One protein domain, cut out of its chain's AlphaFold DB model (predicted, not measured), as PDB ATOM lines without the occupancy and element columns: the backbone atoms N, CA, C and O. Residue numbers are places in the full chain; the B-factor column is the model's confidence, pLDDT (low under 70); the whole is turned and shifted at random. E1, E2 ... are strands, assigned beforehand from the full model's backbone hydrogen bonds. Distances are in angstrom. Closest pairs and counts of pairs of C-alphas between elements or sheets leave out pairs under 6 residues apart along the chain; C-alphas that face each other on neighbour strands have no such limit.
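AT A GLANCE: This is residues 30 to 154 of the 346 residues of an uncharacterized protein of Armatimonadetes bacterium (UniProt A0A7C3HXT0). Two all-strand lobes sit end to end, and the long strand E2 runs through both: its first part lies beside E1 and E8 in one lobe, with E11, E9 and E10 following on from E1, and its later part lies beside E7 in the other lobe, with E6, E5, E3 and E4 following on. In the second lobe E6 bends by 94 degrees, and E5, E3 and E4 are folded away from E7 and E2. The printed part has 125 residues, with no named helix and eleven named strands, E1 to E11 in chain order, in one branched, antiparallel, strongly twisted sheet. The whole is elongated, spanning 49 by 27 by 26 A, yet compact by its radius of gyration of the C-alphas, 15.2 A.

HOW THE PARTS SIT: Start at E2, residues 45 to 58, which bends by 64 degrees at residue 55 and has staggered pairing. Beside its residues 45 to 48 look for the edge strand E8, residues 115 to 118, with N 46 and O 117 at 2.9 A. On the other side of E2 is E1, residues 33 to 37, its hairpin partner, with N 49 and O 36 at 2.9 A. E11, residues 147 to 152, is on the other side of E1 from E2, with N 33 and O 150 at 2.8 A. Next come E9, residues 123 to 128, with N 126 and O 149 at 2.8 A, and its hairpin partner E10, residues 134 to 136, an edge strand, with N 127 and O 135 at 2.8 A. Return to E2: E7, residues 105 to 111, pairs with its residues 51 to 58, with N 55 and O 108 at 2.8 A. E6, residues 93 to 102, forms hairpins with E7, N 98 and O 107 at 2.8 A, and with E5, residues 87 to 90, N 90 and O 93 at 2.8 A. E5, E6 and E7 are a meander, each strand the antiparallel neighbour of the one before. E3, residues 65 to 68, has E5 on one side, N 89 and O 66 at 2.8 A, and on the other its hairpin partner E4, residues 74 to 77, N 67 and O 75 at 2.8 A. E4 and E10 are apart.

IN THESE COORDINATES: Find C-alpha 33 at (247.060, 310.845, 183.810), where E1 begins. E2 runs 35.9 A from C-alpha 45 at (244.356, 299.495, 189.639) to C-alpha 58 at (225.697, 327.416, 176.901). E6 is 18.3 A long, E7 18.2 A, E11 17.0 A and E9 16.4 A. E11 ends at C-alpha 152, (255.352, 307.161, 187.355).

THE WHOLE: The two C-alphas farthest apart, those of Asn 62 and Lys 121, are 49.2 A apart. The printed part has no cut, and no link is long. Mean pLDDT of the printed part is 74.1; look for values under 70 in 27 residues, among them 38 to 44 and 129 to 133.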
ATOM      1  N   TRP A  30     254.404 312.641 179.869       63.88
ATOM      2  CA  TRP A  30     253.771 311.795 178.857       63.88
ATOM      3  C   TRP A  30     253.128 310.524 179.431       63.88
ATOM      4  O   TRP A  30     252.306 309.905 178.764       63.88
ATOM      5  N   ALA A  31     253.475 310.140 180.662       68.44
ATOM      6  CA  ALA A  31     252.918 308.975 181.352       68.44
ATOM      7  C   ALA A  31     251.977 309.356 182.512       68.44
ATOM      8  O   ALA A  31     251.471 308.480 183.211       68.44
ATOM      9  N   THR A  32     251.745 310.654 182.731       74.62
ATOM     10  CA  THR A  32     250.875 311.155 183.802       74.62
ATOM     11  C   THR A  32     249.440 311.289 183.309       74.62
ATOM     12  O   THR A  32     249.171 311.990 182.337       74.62
ATOM     13  N   VAL A  33     248.499 310.692 184.032       77.06
ATOM     14  CA  VAL A  33     247.060 310.845 183.810       77.06
ATOM     15  C   VAL A  33     246.502 311.817 184.847       77.06
ATOM     16  O   VAL A  33     246.628 311.595 186.050       77.06
ATOM     17  N   ARG A  34     245.887 312.909 184.382       78.81
ATOM     18  CA  ARG A  34     245.130 313.851 185.222       78.81
ATOM     19  C   ARG A  34     243.647 313.655 184.977       78.81
ATOM     20  O   ARG A  34     243.225 313.710 183.824       78.81
ATOM     21  N   GLY A  35     242.875 313.444 186.031       77.81
ATOM     22  CA  GLY A  35     241.458 313.154 185.880       77.81
ATOM     23  C   GLY A  35     240.728 312.901 187.187       77.81
ATOM     24  O   GLY A  35     241.256 313.131 188.274       77.81
ATOM     25  N   VAL A  36     239.500 312.407 187.066       76.56
ATOM     26  CA  VAL A  36     238.639 312.055 188.201       76.56
ATOM     27  C   VAL A  36     238.587 310.542 188.365       76.56
ATOM     28  O   VAL A  36     238.446 309.811 187.382       76.56
ATOM     29  N   VAL A  37     238.687 310.077 189.607       75.75
ATOM     30  CA  VAL A  37     238.553 308.657 189.957       75.75
ATOM     31  C   VAL A  37     237.098 308.217 189.815       75.75
ATOM     32  O   VAL A  37     236.209 308.809 190.424       75.75
ATOM     33  N   VAL A  38     236.856 307.180 189.012       69.38
ATOM     34  CA  VAL A  38     235.499 306.742 188.626       69.38
ATOM     35  C   VAL A  38     235.023 305.536 189.426       69.38
ATOM     36  O   VAL A  38     233.827 305.360 189.611       69.38
ATOM     37  N   SER A  39     235.947 304.705 189.895       62.81
ATOM     38  CA  SER A  39     235.650 303.509 190.679       62.81
ATOM     39  C   SER A  39     236.385 303.561 192.015       62.81
ATOM     40  O   SER A  39     237.444 304.194 192.089       62.81
ATOM     41  N   PRO A  40     235.892 302.870 193.058       63.84
ATOM     42  CA  PRO A  40     236.661 302.666 194.278       63.84
ATOM     43  C   PRO A  40     238.059 302.132 193.922       63.84
ATOM     44  O   PRO A  40     238.159 301.227 193.084       63.84
ATOM     45  N   PRO A  41     239.140 302.713 194.469       63.28
ATOM     46  CA  PRO A  41     240.484 302.254 194.160       63.28
ATOM     47  C   PRO A  41     240.683 300.821 194.644       63.28
ATOM     48  O   PRO A  41     240.462 300.507 195.812       63.28
ATOM     49  N   THR A  42     241.152 299.959 193.747       62.28
ATOM     50  CA  THR A  42     241.621 298.615 194.097       62.28
ATOM     51  C   THR A  42     243.134 298.676 194.299       62.28
ATOM     52  O   THR A  42     243.813 299.433 193.607       62.28
ATOM     53  N   LYS A  43     243.701 297.838 195.182       60.66
ATOM     54  CA  LYS A  43     245.151 297.798 195.492       60.66
ATOM     55  C   LYS A  43     246.085 297.730 194.267       60.66
ATOM     56  O   LYS A  43     247.258 298.052 194.385       60.66
ATOM     57  N   SER A  44     245.590 297.293 193.109       61.75
ATOM     58  CA  SER A  44     246.370 297.098 191.881       61.75
ATOM     59  C   SER A  44     246.035 298.070 190.744       61.75
ATOM     60  O   SER A  44     246.825 298.197 189.803       61.75
ATOM     61  N   GLN A  45     244.876 298.737 190.778       75.12
ATOM     62  CA  GLN A  45     244.356 299.495 189.639       75.12
ATOM     63  C   GLN A  45     243.503 300.685 190.077       75.12
ATOM     64  O   GLN A  45     242.643 300.571 190.952       75.12
ATOM     65  N   LEU A  46     243.707 301.807 189.392       76.25
ATOM     66  CA  LEU A  46     242.906 303.015 189.522       76.25
ATOM     67  C   LEU A  46     242.288 303.366 188.167       76.25
ATOM     68  O   LEU A  46     243.009 303.555 187.188       76.25
ATOM     69  N   VAL A  47     240.961 303.478 188.103       77.12
ATOM     70  CA  VAL A  47     240.256 303.901 186.884       77.12
ATOM     71  C   VAL A  47     240.018 305.405 186.944       77.12
ATOM     72  O   VAL A  47     239.286 305.901 187.804       77.12
ATOM     73  N   VAL A  48     240.642 306.132 186.019       76.56
ATOM     74  CA  VAL A  48     240.608 307.597 185.963       76.56
ATOM     75  C   VAL A  48     239.993 308.046 184.639       76.56
ATOM     76  O   VAL A  48     240.420 307.604 183.574       76.56
ATOM     77  N   LYS A  49     239.010 308.950 184.688       78.50
ATOM     78  CA  LYS A  49     238.511 309.692 183.517       78.50
ATOM     79  C   LYS A  49     239.438 310.884 183.264       78.50
ATOM     80  O   LYS A  49     239.408 311.817 184.072       78.50
ATOM     81  N   PRO A  50     240.280 310.868 182.215       77.56
ATOM     82  CA  PRO A  50     241.225 311.944 181.959       77.56
ATOM     83  C   PRO A  50     240.509 313.227 181.531       77.56
ATOM     84  O   PRO A  50     239.465 313.167 180.888       77.56
ATOM     85  N   PHE A  51     241.088 314.382 181.835       77.69
ATOM     86  CA  PHE A  51     240.625 315.667 181.307       77.69
ATOM     87  C   PHE A  51     241.154 315.882 179.876       77.69
ATOM     88  O   PHE A  51     242.359 315.785 179.647       77.69
ATOM     89  N   VAL A  52     240.268 316.153 178.908       73.50
ATOM     90  CA  VAL A  52     240.593 316.238 177.458       73.50
ATOM     91  C   VAL A  52     240.537 317.677 176.916       73.50
ATOM     92  O   VAL A  52     240.711 317.925 175.727       73.50
ATOM     93  N   GLY A  53     240.386 318.663 177.800       71.50
ATOM     94  CA  GLY A  53     240.438 320.084 177.460       71.50
ATOM     95  C   GLY A  53     239.167 320.834 177.838       71.50
ATOM     96  O   GLY A  53     238.171 320.248 178.265       71.50
ATOM     97  N   LYS A  54     239.225 322.161 177.706       78.12
ATOM     98  CA  LYS A  54     238.133 323.063 178.082       78.12
ATOM     99  C   LYS A  54     237.180 323.268 176.908       78.12
ATOM    100  O   LYS A  54     237.611 323.602 175.810       78.12
ATOM    101  N   GLN A  55     235.890 323.105 177.161       75.38
ATOM    102  CA  GLN A  55     234.810 323.337 176.213       75.38
ATOM    103  C   GLN A  55     233.847 324.378 176.771       75.38
ATOM    104  O   GLN A  55     233.495 324.357 177.951       75.38
ATOM    105  N   PHE A  56     233.405 325.281 175.904       72.19
ATOM    106  CA  PHE A  56     232.366 326.243 176.236       72.19
ATOM    107  C   PHE A  56     230.988 325.610 176.023       72.19
ATOM    108  O   PHE A  56     230.715 325.020 174.971       72.19
ATOM    109  N   VAL A  57     230.114 325.714 177.020       77.31
ATOM    110  CA  VAL A  57     228.759 325.161 176.992       77.31
ATOM    111  C   VAL A  57     227.782 326.231 177.446       77.31
ATOM    112  O   VAL A  57     227.878 326.738 178.558       77.31
ATOM    113  N   SER A  58     226.836 326.562 176.573       76.06
ATOM    114  CA  SER A  58     225.697 327.416 176.901       76.06
ATOM    115  C   SER A  58     224.483 326.522 177.121       76.06
ATOM    116  O   SER A  58     224.138 325.744 176.232       76.06
ATOM    117  N   ILE A  59     223.874 326.616 178.297       79.25
ATOM    118  CA  ILE A  59     222.733 325.817 178.749       79.25
ATOM    119  C   ILE A  59     221.561 326.770 178.986       79.25
ATOM    120  O   ILE A  59     221.717 327.806 179.638       79.25
ATOM    121  N   GLY A  60     220.391 326.435 178.443       72.94
ATOM    122  CA  GLY A  60     219.191 327.260 178.590       72.94
ATOM    123  C   GLY A  60     218.670 327.255 180.029       72.94
ATOM    124  O   GLY A  60     218.767 326.248 180.723       72.94
ATOM    125  N   THR A  61     218.061 328.354 180.478       67.38
ATOM    126  CA  THR A  61     217.641 328.583 181.878       67.38
ATOM    127  C   THR A  61     216.687 327.521 182.443       67.38
ATOM    128  O   THR A  61     216.673 327.293 183.650       67.38
ATOM    129  N   ASN A  62     215.927 326.847 181.574       71.62
ATOM    130  CA  ASN A  62     214.938 325.824 181.936       71.62
ATOM    131  C   ASN A  62     215.434 324.383 181.733       71.62
ATOM    132  O   ASN A  62     214.675 323.434 181.934       71.62
ATOM    133  N   GLU A  63     216.679 324.192 181.299       78.81
ATOM    134  CA  GLU A  63     217.219 322.853 181.094       78.81
ATOM    135  C   GLU A  63     217.668 322.224 182.414       78.81
ATOM    136  O   GLU A  63     218.141 322.887 183.336       78.81
ATOM    137  N   LYS A  64     217.508 320.906 182.502       80.38
ATOM    138  CA  LYS A  64     217.932 320.112 183.654       80.38
ATOM    139  C   LYS A  64     219.370 319.656 183.442       80.38
ATOM    140  O   LYS A  64     219.694 319.111 182.388       80.38
ATOM    141  N   ILE A  65     220.216 319.874 184.443       81.56
ATOM    142  CA  ILE A  65     221.614 319.444 184.442       81.56
ATOM    143  C   ILE A  65     221.771 318.329 185.474       81.56
ATOM    144  O   ILE A  65     221.325 318.464 186.613       81.56
ATOM    145  N   GLU A  66     222.421 317.238 185.087       82.50
ATOM    146  CA  GLU A  66     222.823 316.178 186.008       82.50
ATOM    147  C   GLU A  66     224.128 316.600 186.690       82.50
ATOM    148  O   GLU A  66     225.173 316.666 186.048       82.50
ATOM    149  N   ARG A  67     224.092 316.904 187.989       81.44
ATOM    150  CA  ARG A  67     225.292 317.115 188.803       81.44
ATOM    151  C   ARG A  67     225.696 315.812 189.477       81.44
ATOM    152  O   ARG A  67     224.957 315.305 190.321       81.44
ATOM    153  N   GLU A  68     226.886 315.328 189.151       76.94
ATOM    154  CA  GLU A  68     227.523 314.187 189.806       76.94
ATOM    155  C   GLU A  68     228.187 314.667 191.105       76.94
ATOM    156  O   GLU A  68     229.088 315.512 191.104       76.94
ATOM    157  N   MET A  69     227.702 314.165 192.233       70.88
ATOM    158  CA  MET A  69     228.270 314.422 193.547       70.88
ATOM    159  C   MET A  69     229.578 313.629 193.735       70.88
ATOM    160  O   MET A  69     229.828 312.652 193.026       70.88
ATOM    161  N   PRO A  70     230.445 314.023 194.688       63.94
ATOM    162  CA  PRO A  70     231.704 313.320 194.946       63.94
ATOM    163  C   PRO A  70     231.538 311.833 195.288       63.94
ATOM    164  O   PRO A  70     232.438 311.051 195.015       63.94
ATOM    165  N   ASP A  71     230.395 311.439 195.849       62.19
ATOM    166  CA  ASP A  71     230.043 310.051 196.171       62.19
ATOM    167  C   ASP A  71     229.530 309.239 194.965       62.19
ATOM    168  O   ASP A  71     229.229 308.056 195.103       62.19
ATOM    169  N   GLY A  72     229.443 309.853 193.780       63.62
ATOM    170  CA  GLY A  72     228.911 309.239 192.563       63.62
ATOM    171  C   GLY A  72     227.386 309.303 192.435       63.62
ATOM    172  O   GLY A  72     226.849 308.813 191.442       63.62
ATOM    173  N   SER A  73     226.673 309.909 193.392       73.38
ATOM    174  CA  SER A  73     225.233 310.149 193.268       73.38
ATOM    175  C   SER A  73     224.944 311.279 192.275       73.38
ATOM    176  O   SER A  73     225.740 312.203 192.101       73.38
ATOM    177  N   VAL A  74     223.803 311.216 191.586       79.69
ATOM    178  CA  VAL A  74     223.413 312.228 190.595       79.69
ATOM    179  C   VAL A  74     222.261 313.058 191.147       79.69
ATOM    180  O   VAL A  74     221.225 312.528 191.539       79.69
ATOM    181  N   SER A  75     222.435 314.379 191.155       83.06
ATOM    182  CA  SER A  75     221.402 315.350 191.525       83.06
ATOM    183  C   SER A  75     221.015 316.193 190.322       83.06
ATOM    184  O   SER A  75     221.879 316.722 189.631       83.06
ATOM    185  N   ILE A  76     219.717 316.337 190.072       84.50
ATOM    186  CA  ILE A  76     219.229 317.195 188.993       84.50
ATOM    187  C   ILE A  76     219.152 318.623 189.521       84.50
ATOM    188  O   ILE A  76     218.453 318.887 190.499       84.50
ATOM    189  N   ILE A  77     219.867 319.534 188.872       84.56
ATOM    190  CA  ILE A  77     219.948 320.936 189.272       84.56
ATOM    191  C   ILE A  77     219.651 321.874 188.100       84.56
ATOM    192  O   ILE A  77     219.818 321.518 186.930       84.56
ATOM    193  N   SER A  78     219.203 323.086 188.425       80.81
ATOM    194  CA  SER A  78     219.015 324.161 187.450       80.81
ATOM    195  C   SER A  78     220.349 324.859 187.146       80.81
ATOM    196  O   SER A  78     221.211 324.925 188.031       80.81
ATOM    197  N   PRO A  79     220.518 325.467 185.957       78.00
ATOM    198  CA  PRO A  79     221.761 326.137 185.567       78.00
ATOM    199  C   PRO A  79     222.191 327.245 186.539       78.00
ATOM    200  O   PRO A  79     223.379 327.444 186.765       78.00
ATOM    201  N   SER A  80     221.243 327.933 187.177       74.38
ATOM    202  CA  SER A  80     221.515 328.984 188.169       74.38
ATOM    203  C   SER A  80     222.169 328.486 189.464       74.38
ATOM    204  O   SER A  80     222.758 329.277 190.194       74.38
ATOM    205  N   SER A  81     222.071 327.188 189.759       76.81
ATOM    206  CA  SER A  81     222.582 326.578 190.995       76.81
ATOM    207  C   SER A  81     223.930 325.867 190.830       76.81
ATOM    208  O   SER A  81     224.462 325.324 191.799       76.81
ATOM    209  N   VAL A  82     224.487 325.890 189.616       79.44
ATOM    210  CA  VAL A  82     225.791 325.309 189.285       79.44
ATOM    211  C   VAL A  82     226.908 326.177 189.863       79.44
ATOM    212  O   VAL A  82     226.931 327.393 189.663       79.44
ATOM    213  N   LYS A  83     227.867 325.552 190.547       79.56
ATOM    214  CA  LYS A  83     229.050 326.216 191.111       79.56
ATOM    215  C   LYS A  83     230.327 325.826 190.373       79.56
ATOM    216  O   LYS A  83     230.423 324.769 189.751       79.56
ATOM    217  N   ILE A  84     231.345 326.684 190.468       70.81
ATOM    218  CA  ILE A  84     232.696 326.345 190.007       70.81
ATOM    219  C   ILE A  84     233.175 325.134 190.813       70.81
ATOM    220  O   ILE A  84     233.130 325.142 192.041       70.81
ATOM    221  N   GLY A  85     233.629 324.098 190.114       67.81
ATOM    222  CA  GLY A  85     234.017 322.824 190.706       67.81
ATOM    223  C   GLY A  85     232.972 321.719 190.578       67.81
ATOM    224  O   GLY A  85     233.355 320.554 190.687       67.81
ATOM    225  N   ASP A  86     231.708 322.050 190.286       76.38
ATOM    226  CA  ASP A  86     230.664 321.044 190.090       76.38
ATOM    227  C   ASP A  86     230.974 320.170 188.871       76.38
ATOM    228  O   ASP A  86     231.476 320.634 187.843       76.38
ATOM    229  N   ARG A  87     230.659 318.880 188.979       78.31
ATOM    230  CA  ARG A  87     230.732 317.940 187.860       78.31
ATOM    231  C   ARG A  87     229.366 317.834 187.251       78.31
ATOM    232  O   ARG A  87     228.430 317.413 187.924       78.31
ATOM    233  N   ILE A  88     229.259 318.241 186.000       82.25
ATOM    234  CA  ILE A  88     227.981 318.321 185.324       82.25
ATOM    235  C   ILE A  88     227.979 317.453 184.078       82.25
ATOM    236  O   ILE A  88     228.967 317.360 183.345       82.25
ATOM    237  N   LYS A  89     226.832 316.839 183.835       82.12
ATOM    238  CA  LYS A  89     226.487 316.158 182.603       82.12
ATOM    239  C   LYS A  89     225.213 316.787 182.053       82.12
ATOM    240  O   LYS A  89     224.222 316.980 182.755       82.12
ATOM    241  N   TRP A  90     225.269 317.150 180.784       79.94
ATOM    242  CA  TRP A  90     224.177 317.764 180.053       79.94
ATOM    243  C   TRP A  90     224.203 317.238 178.619       79.94
ATOM    244  O   TRP A  90     225.148 317.497 177.868       79.94
ATOM    245  N   ARG A  91     223.169 316.469 178.250       80.88
ATOM    246  CA  ARG A  91     223.101 315.719 176.982       80.88
ATOM    247  C   ARG A  91     224.375 314.879 176.782       80.88
ATOM    248  O   ARG A  91     224.728 314.094 177.661       80.88
ATOM    249  N   ASP A  92     225.087 315.095 175.679       73.50
ATOM    250  CA  ASP A  92     226.321 314.385 175.327       73.50
ATOM    251  C   ASP A  92     227.583 315.019 175.936       73.50
ATOM    252  O   ASP A  92     228.694 314.522 175.747       73.50
ATOM    253  N   LYS A  93     227.445 316.135 176.663       76.19
ATOM    254  CA  LYS A  93     228.569 316.869 177.253       76.19
ATOM    255  C   LYS A  93     228.679 316.553 178.740       76.19
ATOM    256  O   LYS A  93     227.753 316.816 179.502       76.19
ATOM    257  N   ALA A  94     229.825 316.037 179.168       75.44
ATOM    258  CA  ALA A  94     230.127 315.785 180.574       75.44
ATOM    259  C   ALA A  94     231.492 316.373 180.934       75.44
ATOM    260  O   ALA A  94     232.470 316.171 180.212       75.44
ATOM    261  N   GLY A  95     231.569 317.090 182.051       77.50
ATOM    262  CA  GLY A  95     232.809 317.730 182.464       77.50
ATOM    263  C   GLY A  95     232.725 318.428 183.813       77.50
ATOM    264  O   GLY A  95     231.652 318.596 184.395       77.50
ATOM    265  N   LYS A  96     233.880 318.863 184.307       79.88
ATOM    266  CA  LYS A  96     233.974 319.688 185.515       79.88
ATOM    267  C   LYS A  96     233.832 321.162 185.155       79.88
ATOM    268  O   LYS A  96     234.549 321.630 184.279       79.88
ATOM    269  N   VAL A  97     232.989 321.918 185.849       75.94
ATOM    270  CA  VAL A  97     232.871 323.371 185.660       75.94
ATOM    271  C   VAL A  97     234.126 324.059 186.191       75.94
ATOM    272  O   VAL A  97     234.413 324.028 187.386       75.94
ATOM    273  N   VAL A  98     234.882 324.689 185.297       73.44
ATOM    274  CA  VAL A  98     236.125 325.406 185.621       73.44
ATOM    275  C   VAL A  98     235.893 326.909 185.723       73.44
ATOM    276  O   VAL A  98     236.588 327.584 186.475       73.44
ATOM    277  N   ASN A  99     234.934 327.442 184.968       72.75
ATOM    278  CA  ASN A  99     234.585 328.858 184.993       72.75
ATOM    279  C   ASN A  99     233.100 329.051 184.651       72.75
ATOM    280  O   ASN A  99     232.554 328.293 183.846       72.75
ATOM    281  N   ILE A 100     232.478 330.075 185.234       77.69
ATOM    282  CA  ILE A 100     231.094 330.489 184.972       77.69
ATOM    283  C   ILE A 100     231.128 331.948 184.502       77.69
ATOM    284  O   ILE A 100     231.008 332.860 185.317       77.69
ATOM    285  N   PRO A 101     231.364 332.188 183.203       65.88
ATOM    286  CA  PRO A 101     231.457 333.543 182.662       65.88
ATOM    287  C   PRO A 101     230.147 334.340 182.745       65.88
ATOM    288  O   PRO A 101     230.190 335.555 182.897       65.88
ATOM    289  N   ALA A 102     228.991 333.677 182.651       67.31
ATOM    290  CA  ALA A 102     227.669 334.287 182.790       67.31
ATOM    291  C   ALA A 102     226.644 333.227 183.229       67.31
ATOM    292  O   ALA A 102     226.897 332.029 183.105       67.31
ATOM    293  N   GLN A 103     225.472 333.642 183.725       69.12
ATOM    294  CA  GLN A 103     224.405 332.695 184.076       69.12
ATOM    295  C   GLN A 103     224.016 331.844 182.855       69.12
ATOM    296  O   GLN A 103     223.694 332.377 181.797       69.12
ATOM    297  N   GLY A 104     224.077 330.517 182.999       64.44
ATOM    298  CA  GLY A 104     223.812 329.572 181.907       64.44
ATOM    299  C   GLY A 104     224.989 329.341 180.949       64.44
ATOM    300  O   GLY A 104     224.895 328.472 180.090       64.44
ATOM    301  N   GLN A 105     226.113 330.049 181.095       75.12
ATOM    302  CA  GLN A 105     227.335 329.807 180.324       75.12
ATOM    303  C   GLN A 105     228.412 329.198 181.221       75.12
ATOM    304  O   GLN A 105     228.824 329.791 182.216       75.12
ATOM    305  N   PHE A 106     228.904 328.023 180.841       77.69
ATOM    306  CA  PHE A 106     229.868 327.244 181.607       77.69
ATOM    307  C   PHE A 106     231.069 326.890 180.739       77.69
ATOM    308  O   PHE A 106     230.931 326.445 179.600       77.69
ATOM    309  N   VAL A 107     232.268 327.031 181.295       73.00
ATOM    310  CA  VAL A 107     233.473 326.421 180.731       73.00
ATOM    311  C   VAL A 107     233.692 325.115 181.472       73.00
ATOM    312  O   VAL A 107     234.093 325.131 182.638       73.00
ATOM    313  N   ILE A 108     233.418 323.995 180.810       77.62
ATOM    314  CA  ILE A 108     233.635 322.664 181.378       77.62
ATOM    315  C   ILE A 108     234.949 322.072 180.886       77.62
ATOM    316  O   ILE A 108     235.338 322.257 179.737       77.62
ATOM    317  N   GLU A 109     235.631 321.329 181.738       78.38
ATOM    318  CA  GLU A 109     236.742 320.472 181.351       78.38
ATOM    319  C   GLU A 109     236.197 319.076 181.053       78.38
ATOM    320  O   GLU A 109     235.703 318.395 181.954       78.38
ATOM    321  N   SER A 110     236.214 318.695 179.774       73.00
ATOM    322  CA  SER A 110     235.551 317.483 179.287       73.00
ATOM    323  C   SER A 110     236.293 316.218 179.716       73.00
ATOM    324  O   SER A 110     237.530 316.189 179.746       73.00
ATOM    325  N   TYR A 111     235.537 315.168 180.034       77.69
ATOM    326  CA  TYR A 111     236.084 313.858 180.371       77.69
ATOM    327  C   TYR A 111     236.344 313.023 179.114       77.69
ATOM    328  O   TYR A 111     235.460 312.823 178.285       77.69
ATOM    329  N   GLY A 112     237.551 312.480 178.999       69.06
ATOM    330  CA  GLY A 112     237.881 311.444 178.028       69.06
ATOM    331  C   GLY A 112     237.447 310.055 178.479       69.06
ATOM    332  O   GLY A 112     236.961 309.856 179.595       69.06
ATOM    333  N   SER A 113     237.685 309.066 177.617       70.25
ATOM    334  CA  SER A 113     237.410 307.662 177.925       70.25
ATOM    335  C   SER A 113     238.162 307.205 179.185       70.25
ATOM    336  O   SER A 113     239.340 307.551 179.336       70.25
ATOM    337  N   PRO A 114     237.527 306.416 180.076       73.81
ATOM    338  CA  PRO A 114     238.178 305.898 181.275       73.81
ATOM    339  C   PRO A 114     239.481 305.166 180.941       73.81
ATOM    340  O   PRO A 114     239.510 304.291 180.075       73.81
ATOM    341  N   ARG A 115     240.566 305.523 181.631       74.06
ATOM    342  CA  ARG A 115     241.862 304.849 181.539       74.06
ATOM    343  C   ARG A 115     242.171 304.145 182.850       74.06
ATOM    344  O   ARG A 115     242.123 304.757 183.916       74.06
ATOM    345  N   THR A 116     242.540 302.872 182.760       74.94
ATOM    346  CA  THR A 116     243.011 302.098 183.911       74.94
ATOM    347  C   THR A 116     244.506 302.318 184.095       74.94
ATOM    348  O   THR A 116     245.313 301.929 183.249       74.94
ATOM    349  N   VAL A 117     244.886 302.933 185.211       73.25
ATOM    350  CA  VAL A 117     246.277 303.123 185.622       73.25
ATOM    351  C   VAL A 117     246.649 301.999 186.587       73.25
ATOM    352  O   VAL A 117     246.026 301.844 187.638       73.25
ATOM    353  N   LYS A 118     247.655 301.194 186.232       78.44
ATOM    354  CA  LYS A 118     248.195 300.159 187.128       78.44
ATOM    355  C   LYS A 118     249.026 300.825 188.222       78.44
ATOM    356  O   LYS A 118     249.943 301.587 187.919       78.44
ATOM    357  N   LEU A 119     248.715 300.526 189.479       71.25
ATOM    358  CA  LEU A 119     249.422 301.056 190.642       71.25
ATOM    359  C   LEU A 119     250.655 300.185 190.910       71.25
ATOM    360  O   LEU A 119     250.582 299.169 191.596       71.25
ATOM    361  N   ALA A 120     251.781 300.547 190.295       69.81
ATOM    362  CA  ALA A 120     253.080 299.930 190.554       69.81
ATOM    363  C   ALA A 120     253.835 300.686 191.663       69.81
ATOM    364  O   ALA A 120     253.491 301.816 192.003       69.81
ATOM    365  N   LYS A 121     254.900 300.086 192.215       66.19
ATOM    366  CA  LYS A 121     255.696 300.653 193.329       66.19
ATOM    367  C   LYS A 121     256.267 302.052 193.039       66.19
ATOM    368  O   LYS A 121     256.560 302.800 193.960       66.19
ATOM    369  N   ASN A 122     256.429 302.398 191.765       70.75
ATOM    370  CA  ASN A 122     256.922 303.684 191.289       70.75
ATOM    371  C   ASN A 122     255.798 304.638 190.859       70.75
ATOM    372  O   ASN A 122     256.069 305.550 190.094       70.75
ATOM    373  N   VAL A 123     254.541 304.430 191.247       74.44
ATOM    374  CA  VAL A 123     253.435 305.328 190.885       74.44
ATOM    375  C   VAL A 123     253.083 306.201 192.080       74.44
ATOM    376  O   VAL A 123     252.769 305.690 193.151       74.44
ATOM    377  N   ILE A 124     253.111 307.520 191.884       75.31
ATOM    378  CA  ILE A 124     252.665 308.491 192.888       75.31
ATOM    379  C   ILE A 124     251.311 309.043 192.455       75.31
ATOM    380  O   ILE A 124     251.073 309.307 191.271       75.31
ATOM    381  N   ILE A 125     250.422 309.208 193.432       79.75
ATOM    382  CA  ILE A 125     249.107 309.810 193.258       79.75
ATOM    383  C   ILE A 125     249.117 311.152 193.979       79.75
ATOM    384  O   ILE A 125     249.285 311.213 195.193       79.75
ATOM    385  N   PHE A 126     248.902 312.224 193.232       80.31
ATOM    386  CA  PHE A 126     248.590 313.526 193.801       80.31
ATOM    387  C   PHE A 126     247.081 313.714 193.780       80.31
ATOM    388  O   PHE A 126     246.473 313.601 192.719       80.31
ATOM    389  N   ARG A 127     246.473 313.998 194.926       83.12
ATOM    390  CA  ARG A 127     245.066 314.376 195.065       83.12
ATOM    391  C   ARG A 127     244.975 315.890 195.215       83.12
ATOM    392  O   ARG A 127     245.739 316.468 195.978       83.12
ATOM    393  N   LYS A 128     243.997 316.535 194.580       76.44
ATOM    394  CA  LYS A 128     243.669 317.921 194.934       76.44
ATOM    395  C   LYS A 128     242.976 317.998 196.297       76.44
ATOM    396  O   LYS A 128     241.914 317.407 196.479       76.44
ATOM    397  N   SER A 129     243.574 318.734 197.230       66.62
ATOM    398  CA  SER A 129     242.974 319.085 198.521       66.62
ATOM    399  C   SER A 129     241.772 320.022 198.337       66.62
ATOM    400  O   SER A 129     241.609 320.646 197.286       66.62
ATOM    401  N   VAL A 130     240.948 320.167 199.380       64.31
ATOM    402  CA  VAL A 130     239.823 321.122 199.428       64.31
ATOM    403  C   VAL A 130     240.304 322.564 199.223       64.31
ATOM    404  O   VAL A 130     239.600 323.369 198.621       64.31
ATOM    405  N   SER A 131     241.539 322.872 199.635       54.41
ATOM    406  CA  SER A 131     242.213 324.156 199.386       54.41
ATOM    407  C   SER A 131     242.721 324.329 197.945       54.41
ATOM    408  O   SER A 131     243.230 325.390 197.590       54.41
ATOM    409  N   GLY A 132     242.611 323.298 197.102       59.56
ATOM    410  CA  GLY A 132     243.024 323.317 195.699       59.56
ATOM    411  C   GLY A 132     244.501 323.003 195.434       59.56
ATOM    412  O   GLY A 132     244.887 322.994 194.257       59.56
ATOM    413  N   SER A 133     245.304 322.728 196.468       64.25
ATOM    414  CA  SER A 133     246.704 322.289 196.353       64.25
ATOM    415  C   SER A 133     246.821 320.794 196.037       64.25
ATOM    416  O   SER A 133     245.962 320.003 196.424       64.25
ATOM    417  N   ASP A 134     247.890 320.401 195.340       73.69
ATOM    418  CA  ASP A 134     248.202 318.991 195.082       73.69
ATOM    419  C   ASP A 134     248.843 318.377 196.343       73.69
ATOM    420  O   ASP A 134     249.873 318.849 196.821       73.69
ATOM    421  N   GLU A 135     248.241 317.321 196.877       76.31
ATOM    422  CA  GLU A 135     248.704 316.562 198.040       76.31
ATOM    423  C   GLU A 135     249.117 315.158 197.586       76.31
ATOM    424  O   GLU A 135     248.359 314.498 196.875       76.31
ATOM    425  N   SER A 136     250.305 314.685 197.964       77.12
ATOM    426  CA  SER A 136     250.716 313.301 197.688       77.12
ATOM    427  C   SER A 136     249.975 312.352 198.627       77.12
ATOM    428  O   SER A 136     250.027 312.528 199.842       77.12
ATOM    429  N   VAL A 137     249.259 311.369 198.081       76.94
ATOM    430  CA  VAL A 137     248.330 310.526 198.843       76.94
ATOM    431  C   VAL A 137     248.477 309.057 198.438       76.94
ATOM    432  O   VAL A 137     248.583 308.728 197.259       76.94
ATOM    433  N   THR A 138     248.459 308.147 199.414       78.94
ATOM    434  CA  THR A 138     248.424 306.696 199.164       78.94
ATOM    435  C   THR A 138     247.062 306.276 198.608       78.94
ATOM    436  O   THR A 138     246.041 306.884 198.922       78.94
ATOM    437  N   TRP A 139     247.016 305.205 197.812       70.88
ATOM    438  CA  TRP A 139     245.783 304.700 197.188       70.88
ATOM    439  C   TRP A 139     244.618 304.491 198.175       70.88
ATOM    440  O   TRP A 139     243.479 304.753 197.801       70.88
ATOM    441  N   ASP A 140     244.888 304.113 199.429       75.88
ATOM    442  CA  ASP A 140     243.865 303.873 200.466       75.88
ATOM    443  C   ASP A 140     243.065 305.134 200.855       75.88
ATOM    444  O   ASP A 140     241.936 305.049 201.332       75.88
ATOM    445  N   TYR A 141     243.630 306.321 200.622       74.38
ATOM    446  CA  TYR A 141     243.017 307.617 200.940       74.38
ATOM    447  C   TYR A 141     242.420 308.316 199.709       74.38
ATOM    448  O   TYR A 141     241.948 309.463 199.779       74.38
ATOM    449  N   VAL A 142     242.450 307.645 198.560       77.00
ATOM    450  CA  VAL A 142     241.793 308.096 197.342       77.00
ATOM    451  C   VAL A 142     240.360 307.574 197.369       77.00
ATOM    452  O   VAL A 142     240.116 306.397 197.593       77.00
ATOM    453  N   LYS A 143     239.387 308.457 197.159       77.06
ATOM    454  CA  LYS A 143     237.976 308.083 197.053       77.06
ATOM    455  C   LYS A 143     237.512 308.239 195.613       77.06
ATOM    456  O   LYS A 143     238.123 308.976 194.830       77.06
ATOM    457  N   GLN A 144     236.425 307.546 195.277       72.31
ATOM    458  CA  GLN A 144     235.672 307.862 194.069       72.31
ATOM    459  C   GLN A 144     235.345 309.354 194.083       72.31
ATOM    460  O   GLN A 144     235.120 309.947 195.134       72.31
ATOM    461  N   GLY A 145     235.450 309.975 192.917       66.50
ATOM    462  CA  GLY A 145     235.241 311.397 192.786       66.50
ATOM    463  C   GLY A 145     236.388 312.273 193.296       66.50
ATOM    464  O   GLY A 145     236.232 313.491 193.294       66.50
ATOM    465  N   ASN A 146     237.554 311.744 193.662       74.62
ATOM    466  CA  ASN A 146     238.728 312.591 193.883       74.62
ATOM    467  C   ASN A 146     239.348 313.025 192.548       74.62
ATOM    468  O   ASN A 146     239.440 312.240 191.601       74.62
ATOM    469  N   GLU A 147     239.812 314.271 192.486       77.38
ATOM    470  CA  GLU A 147     240.693 314.723 191.410       77.38
ATOM    471  C   GLU A 147     242.113 314.291 191.694       77.38
ATOM    472  O   GLU A 147     242.672 314.620 192.744       77.38
ATOM    473  N   VAL A 148     242.674 313.549 190.746       81.06
ATOM    474  CA  VAL A 148     243.984 312.942 190.887       81.06
ATOM    475  C   VAL A 148     244.872 313.222 189.684       81.06
ATOM    476  O   VAL A 148     244.436 313.259 188.531       81.06
ATOM    477  N   LYS A 149     246.158 313.378 189.967       81.31
ATOM    478  CA  LYS A 149     247.255 313.355 189.011       81.31
ATOM    479  C   LYS A 149     248.115 312.148 189.360       81.31
ATOM    480  O   LYS A 149     248.772 312.131 190.396       81.31
ATOM    481  N   VAL A 150     248.077 311.134 188.504       80.62
ATOM    482  CA  VAL A 150     248.732 309.845 188.740       80.62
ATOM    483  C   VAL A 150     249.743 309.590 187.646       80.62
ATOM    484  O   VAL A 150     249.419 309.696 186.466       80.62
ATOM    485  N   GLY A 151     250.967 309.248 188.018       79.50
ATOM    486  CA  GLY A 151     252.004 308.934 187.047       79.50
ATOM    487  C   GLY A 151     253.207 308.258 187.685       79.50
ATOM    488  O   GLY A 151     253.323 308.234 188.914       79.50
ATOM    489  N   PRO A 152     254.103 307.698 186.859       75.19
ATOM    490  CA  PRO A 152     255.352 307.161 187.355       75.19
ATOM    491  C   PRO A 152     256.187 308.292 187.964       75.19
ATOM    492  O   PRO A 152     256.305 309.388 187.405       75.19
ATOM    493  N   SER A 153     256.734 307.994 189.131       71.38
ATOM    494  CA  SER A 153     257.604 308.816 189.943       71.38
ATOM    495  C   SER A 153     258.966 308.954 189.278       71.38
ATOM    496  O   SER A 153     259.528 307.965 188.799       71.38
ATOM    497  N   THR A 154     259.525 310.156 189.278       70.19
ATOM    498  CA  THR A 154     260.888 310.382 188.783       70.19
ATOM    499  C   THR A 154     261.924 309.971 189.838       70.19
ATOM    500  O   THR A 154     261.611 309.954 191.022       70.19
TER     501      THR A 154